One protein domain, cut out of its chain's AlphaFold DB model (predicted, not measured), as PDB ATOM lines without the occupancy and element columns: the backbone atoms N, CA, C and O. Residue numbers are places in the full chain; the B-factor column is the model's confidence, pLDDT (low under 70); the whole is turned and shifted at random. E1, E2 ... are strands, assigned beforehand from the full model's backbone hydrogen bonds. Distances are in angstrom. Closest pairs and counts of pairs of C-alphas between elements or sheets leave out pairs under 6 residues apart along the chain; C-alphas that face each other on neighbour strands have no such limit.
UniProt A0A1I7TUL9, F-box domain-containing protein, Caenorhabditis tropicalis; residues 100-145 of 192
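AT A GLANCE: This is residues 100 to 145 of the 192 residues of the protein "F-box domain-containing protein" of Caenorhabditis tropicalis (UniProt A0A1I7TUL9). What is seen? There is little regular structure: E1, E2 and E3 make a small sheet, a meander, each strand the antiparallel neighbour of the one before, and residues 129 to 145 fold back past E3. How large? The printed part has 46 residues, is all strand, spans 34 by 21 by 18 A, and is only just loose, close to compact, the radius of gyration of the C-alphas being 11.7 A.

HOW THE PARTS SIT: How do strands pair? E1, residues 101 to 106, and E2, residues 112 to 117, form an antiparallel hairpin, N 104 and O 114 within hydrogen-bond range at 2.8 A. And E3? E3, residues 124 to 128, forms another with E2, N 113 and O 127 at 2.8 A.

IN THESE COORDINATES: Which anchors? E1 begins at C-alpha 101, (-48.280, -7.417, -26.159); E3 ends at C-alpha 128, (-32.406, -2.987, -19.085). Which lengths? From first to last C-alpha, E1 is 16.3 A, E2 16.6 A and E3 13.2 A.

THE WHOLE: Any cut? The printed part has no cut. Low confidence? pLDDT is under 70 at residues 100, 118 to 122 and 133 to 145.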
ATOM      1  N   ARG A 100     -51.667  -8.118 -28.484       68.25
ATOM      2  CA  ARG A 100     -51.207  -9.304 -27.745       68.25
ATOM      3  C   ARG A 100     -50.137  -8.932 -26.726       68.25
ATOM      4  O   ARG A 100     -50.007  -9.629 -25.727       68.25
ATOM      5  N   PHE A 101     -49.408  -7.846 -26.968       73.06
ATOM      6  CA  PHE A 101     -48.280  -7.417 -26.159       73.06
ATOM      7  C   PHE A 101     -48.337  -5.909 -25.923       73.06
ATOM      8  O   PHE A 101     -48.517  -5.131 -26.853       73.06
ATOM      9  N   TRP A 102     -48.149  -5.512 -24.676       79.50
ATOM     10  CA  TRP A 102     -47.832  -4.159 -24.269       79.50
ATOM     11  C   TRP A 102     -46.315  -3.980 -24.301       79.50
ATOM     12  O   TRP A 102     -45.588  -4.843 -23.808       79.50
ATOM     13  N   VAL A 103     -45.842  -2.876 -24.879       80.31
ATOM     14  CA  VAL A 103     -44.418  -2.525 -24.908       80.31
ATOM     15  C   VAL A 103     -44.241  -1.158 -24.258       80.31
ATOM     16  O   VAL A 103     -44.794  -0.170 -24.736       80.31
ATOM     17  N   GLY A 104     -43.474  -1.108 -23.174       83.50
ATOM     18  CA  GLY A 104     -43.054   0.111 -22.495       83.50
ATOM     19  C   GLY A 104     -41.579   0.393 -22.748       83.50
ATOM     20  O   GLY A 104     -40.755  -0.517 -22.705       83.50
ATOM     21  N   ILE A 105     -41.237   1.657 -22.997       87.38
ATOM     22  CA  ILE A 105     -39.851   2.118 -23.125       87.38
ATOM     23  C   ILE A 105     -39.638   3.213 -22.082       87.38
ATOM     24  O   ILE A 105     -40.360   4.208 -22.075       87.38
ATOM     25  N   GLY A 106     -38.659   3.028 -21.201       85.00
ATOM     26  CA  GLY A 106     -38.272   4.009 -20.190       85.00
ATOM     27  C   GLY A 106     -36.821   4.437 -20.372       85.00
ATOM     28  O   GLY A 106     -35.983   3.630 -20.759       85.00
ATOM     29  N   ILE A 107     -36.517   5.713 -20.113       84.88
ATOM     30  CA  ILE A 107     -35.162   6.288 -20.278       84.88
ATOM     31  C   ILE A 107     -34.603   6.816 -18.939       84.88
ATOM     32  O   ILE A 107     -33.450   7.226 -18.852       84.88
ATOM     33  N   HIS A 108     -35.388   6.794 -17.859       74.88
ATOM     34  CA  HIS A 108     -34.968   7.359 -16.577       74.88
ATOM     35  C   HIS A 108     -34.035   6.410 -15.799       74.88
ATOM     36  O   HIS A 108     -34.376   5.251 -15.567       74.88
ATOM     37  N   GLY A 109     -32.877   6.915 -15.354       76.38
ATOM     38  CA  GLY A 109     -31.864   6.170 -14.590       76.38
ATOM     39  C   GLY A 109     -31.058   5.196 -15.453       76.38
ATOM     40  O   GLY A 109     -29.902   5.458 -15.774       76.38
ATOM     41  N   SER A 110     -31.686   4.096 -15.863       77.88
ATOM     42  CA  SER A 110     -31.148   3.123 -16.818       77.88
ATOM     43  C   SER A 110     -32.215   2.847 -17.872       77.88
ATOM     44  O   SER A 110     -33.319   2.453 -17.489       77.88
ATOM     45  N   PRO A 111     -31.940   3.029 -19.173       86.12
ATOM     46  CA  PRO A 111     -32.969   2.800 -20.169       86.12
ATOM     47  C   PRO A 111     -33.399   1.336 -20.189       86.12
ATOM     48  O   PRO A 111     -32.571   0.434 -20.038       86.12
ATOM     49  N   PHE A 112     -34.694   1.105 -20.362       83.56
ATOM     50  CA  PHE A 112     -35.267  -0.229 -20.354       83.56
ATOM     51  C   PHE A 112     -36.405  -0.371 -21.366       83.56
ATOM     52  O   PHE A 112     -37.076   0.599 -21.725       83.56
ATOM     53  N   ILE A 113     -36.613  -1.606 -21.811       87.44
ATOM     54  CA  ILE A 113     -37.724  -2.046 -22.646       87.44
ATOM     55  C   ILE A 113     -38.455  -3.138 -21.871       87.44
ATOM     56  O   ILE A 113     -37.866  -4.159 -21.527       87.44
ATOM     57  N   ASP A 114     -39.738  -2.932 -21.616       83.62
ATOM     58  CA  ASP A 114     -40.614  -3.887 -20.948       83.62
ATOM     59  C   ASP A 114     -41.653  -4.385 -21.954       83.62
ATOM     60  O   ASP A 114     -42.331  -3.590 -22.601       83.62
ATOM     61  N   ILE A 115     -41.754  -5.697 -22.129       85.50
ATOM     62  CA  ILE A 115     -42.696  -6.357 -23.029       85.50
ATOM     63  C   ILE A 115     -43.572  -7.260 -22.171       85.50
ATOM     64  O   ILE A 115     -43.094  -8.241 -21.607       85.50
ATOM     65  N   LYS A 116     -44.868  -6.970 -22.101       84.06
ATOM     66  CA  LYS A 116     -45.841  -7.752 -21.331       84.06
ATOM     67  C   LYS A 116     -46.894  -8.313 -22.253       84.06
ATOM     68  O   LYS A 116     -47.487  -7.577 -23.029       84.06
ATOM     69  N   GLU A 117     -47.178  -9.602 -22.173       80.00
ATOM     70  CA  GLU A 117     -48.354 -10.139 -22.848       80.00
ATOM     71  C   GLU A 117     -49.636  -9.594 -22.189       80.00
ATOM     72  O   GLU A 117     -49.789  -9.632 -20.973       80.00
ATOM     73  N   SER A 118     -50.575  -9.090 -22.995       68.06
ATOM     74  CA  SER A 118     -51.779  -8.375 -22.536       68.06
ATOM     75  C   SER A 118     -52.799  -9.260 -21.801       68.06
ATOM     76  O   SER A 118     -53.800  -8.752 -21.288       68.06
ATOM     77  N   ARG A 119     -52.610 -10.586 -21.766       67.19
ATOM     78  CA  ARG A 119     -53.500 -11.497 -21.029       67.19
ATOM     79  C   ARG A 119     -53.224 -11.385 -19.527       67.19
ATOM     80  O   ARG A 119     -52.089 -11.185 -19.120       67.19
ATOM     81  N   ARG A 120     -54.251 -11.603 -18.695       58.66
ATOM     82  CA  ARG A 120     -54.186 -11.467 -17.221       58.66
ATOM     83  C   ARG A 120     -53.098 -12.314 -16.526       58.66
ATOM     84  O   ARG A 120     -52.805 -12.058 -15.369       58.66
ATOM     85  N   ILE A 121     -52.521 -13.308 -17.209       65.19
ATOM     86  CA  ILE A 121     -51.442 -14.196 -16.724       65.19
ATOM     87  C   ILE A 121     -50.314 -14.246 -17.782       65.19
ATOM     88  O   ILE A 121     -49.735 -15.285 -18.088       65.19
ATOM     89  N   GLY A 122     -50.081 -13.126 -18.465       65.94
ATOM     90  CA  GLY A 122     -49.112 -13.021 -19.546       65.94
ATOM     91  C   GLY A 122     -47.668 -13.085 -19.052       65.94
ATOM     92  O   GLY A 122     -47.349 -12.628 -17.955       65.94
ATOM     93  N   LYS A 123     -46.770 -13.624 -19.881       81.50
ATOM     94  CA  LYS A 123     -45.327 -13.513 -19.626       81.50
ATOM     95  C   LYS A 123     -44.892 -12.055 -19.777       81.50
ATOM     96  O   LYS A 123     -45.353 -11.355 -20.681       81.50
ATOM     97  N   ALA A 124     -43.998 -11.625 -18.895       82.81
ATOM     98  CA  ALA A 124     -43.345 -10.329 -18.960       82.81
ATOM     99  C   ALA A 124     -41.846 -10.523 -19.204       82.81
ATOM    100  O   ALA A 124     -41.229 -11.434 -18.647       82.81
ATOM    101  N   TRP A 125     -41.275  -9.663 -20.036       85.44
ATOM    102  CA  TRP A 125     -39.849  -9.594 -20.319       85.44
ATOM    103  C   TRP A 125     -39.387  -8.161 -20.116       85.44
ATOM    104  O   TRP A 125     -39.916  -7.255 -20.749       85.44
ATOM    105  N   CYS A 126     -38.370  -7.965 -19.286       83.69
ATOM    106  CA  CYS A 126     -37.753  -6.665 -19.084       83.69
ATOM    107  C   CYS A 126     -36.291  -6.729 -19.531       83.69
ATOM    108  O   CYS A 126     -35.535  -7.596 -19.094       83.69
ATOM    109  N   TYR A 127     -35.908  -5.815 -20.413       83.56
ATOM    110  CA  TYR A 127     -34.542  -5.609 -20.866       83.56
ATOM    111  C   TYR A 127     -34.078  -4.259 -20.348       83.56
ATOM    112  O   TYR A 127     -34.633  -3.240 -20.739       83.56
ATOM    113  N   SER A 128     -33.056  -4.228 -19.505       83.19
ATOM    114  CA  SER A 128     -32.406  -2.987 -19.085       83.19
ATOM    115  C   SER A 128     -31.027  -2.870 -19.726       83.19
ATOM    116  O   SER A 128     -30.321  -3.863 -19.921       83.19
ATOM    117  N   TRP A 129     -30.628  -1.650 -20.073       80.62
ATOM    118  CA  TRP A 129     -29.245  -1.389 -20.446       80.62
ATOM    119  C   TRP A 129     -28.369  -1.342 -19.205       80.62
ATOM    120  O   TRP A 129     -28.665  -0.670 -18.220       80.62
ATOM    121  N   THR A 130     -27.250  -2.045 -19.296       76.62
ATOM    122  CA  THR A 130     -26.205  -2.077 -18.281       76.62
ATOM    123  C   THR A 130     -24.884  -1.756 -18.972       76.62
ATOM    124  O   THR A 130     -24.598  -2.270 -20.054       76.62
ATOM    125  N   SER A 131     -24.077  -0.890 -18.360       74.56
ATOM    126  CA  SER A 131     -22.708  -0.597 -18.804       74.56
ATOM    127  C   SER A 131     -21.730  -1.727 -18.471       74.56
ATOM    128  O   SER A 131     -20.581  -1.692 -18.909       74.56
ATOM    129  N   ASN A 132     -22.174  -2.731 -17.707       72.44
ATOM    130  CA  ASN A 132     -21.364  -3.855 -17.283       72.44
ATOM    131  C   ASN A 132     -21.656  -5.104 -18.144       72.44
ATOM    132  O   ASN A 132     -22.697  -5.748 -17.969       72.44
ATOM    133  N   PRO A 133     -20.738  -5.504 -19.043       65.56
ATOM    134  CA  PRO A 133     -20.941  -6.640 -19.940       65.56
ATOM    135  C   PRO A 133     -20.973  -8.003 -19.224       65.56
ATOM    136  O   PRO A 133     -21.357  -8.995 -19.843       65.56
ATOM    137  N   THR A 134     -20.587  -8.081 -17.941       68.50
ATOM    138  CA  THR A 134     -20.637  -9.332 -17.162       68.50
ATOM    139  C   THR A 134     -21.995  -9.597 -16.502       68.50
ATOM    140  O   THR A 134     -22.261 -10.734 -16.119       68.50
ATOM    141  N   MET A 135     -22.903  -8.615 -16.442       58.28
ATOM    142  CA  MET A 135     -24.271  -8.807 -15.942       58.28
ATOM    143  C   MET A 135     -25.230  -9.191 -17.076       58.28
ATOM    144  O   MET A 135     -26.036  -8.390 -17.540       58.28
ATOM    145  N   LYS A 136     -25.175 -10.450 -17.522       52.69
ATOM    146  CA  LYS A 136     -26.282 -11.047 -18.285       52.69
ATOM    147  C   LYS A 136     -27.368 -11.473 -17.299       52.69
ATOM    148  O   LYS A 136     -27.330 -12.583 -16.780       52.69
ATOM    149  N   VAL A 137     -28.313 -10.587 -16.999       56.12
ATOM    150  CA  VAL A 137     -29.456 -10.937 -16.144       56.12
ATOM    151  C   VAL A 137     -30.445 -11.762 -16.968       56.12
ATOM    152  O   VAL A 137     -31.230 -11.229 -17.743       56.12
ATOM    153  N   SER A 138     -30.389 -13.084 -16.814       49.91
ATOM    154  CA  SER A 138     -31.413 -14.016 -17.283       49.91
ATOM    155  C   SER A 138     -32.179 -14.562 -16.081       49.91
ATOM    156  O   SER A 138     -31.892 -15.656 -15.602       49.91
ATOM    157  N   LEU A 139     -33.151 -13.803 -15.581       48.22
ATOM    158  CA  LEU A 139     -34.199 -14.358 -14.729       48.22
ATOM    159  C   LEU A 139     -35.555 -13.879 -15.258       48.22
ATOM    160  O   LEU A 139     -35.706 -12.686 -15.520       48.22
ATOM    161  N   PRO A 140     -36.539 -14.781 -15.434       42.91
ATOM    162  CA  PRO A 140     -37.907 -14.372 -15.689       42.91
ATOM    163  C   PRO A 140     -38.396 -13.657 -14.430       42.91
ATOM    164  O   PRO A 140     -38.660 -14.298 -13.413       42.91
ATOM    165  N   SER A 141     -38.453 -12.327 -14.470       46.81
ATOM    166  CA  SER A 141     -39.001 -11.552 -13.367       46.81
ATOM    167  C   SER A 141     -40.488 -11.869 -13.271       46.81
ATOM    168  O   SER A 141     -41.282 -11.473 -14.127       46.81
ATOM    169  N   LEU A 142     -40.869 -12.602 -12.228       43.62
ATOM    170  CA  LEU A 142     -42.245 -12.635 -11.766       43.62
ATOM    171  C   LEU A 142     -42.541 -11.223 -11.247       43.62
ATOM    172  O   LEU A 142     -42.213 -10.893 -10.111       43.62
ATOM    173  N   CYS A 143     -43.044 -10.349 -12.118       37.31
ATOM    174  CA  CYS A 143     -43.453  -9.010 -11.727       37.31
ATOM    175  C   CYS A 143     -44.660  -9.157 -10.796       37.31
ATOM    176  O   CYS A 143     -45.791  -9.289 -11.259       37.31
ATOM    177  N   MET A 144     -44.401  -9.182  -9.490       35.78
ATOM    178  CA  MET A 144     -45.419  -8.929  -8.481       35.78
ATOM    179  C   MET A 144     -45.968  -7.528  -8.751       35.78
ATOM    180  O   MET A 144     -45.222  -6.550  -8.769       35.78
ATOM    181  N   THR A 145     -47.262  -7.435  -9.038       40.44
ATOM    182  CA  THR A 145     -47.990  -6.172  -8.981       40.44
ATOM    183  C   THR A 145     -48.081  -5.774  -7.514       40.44
ATOM    184  O   THR A 145     -48.879  -6.353  -6.781       40.44
TER     185      THR A 145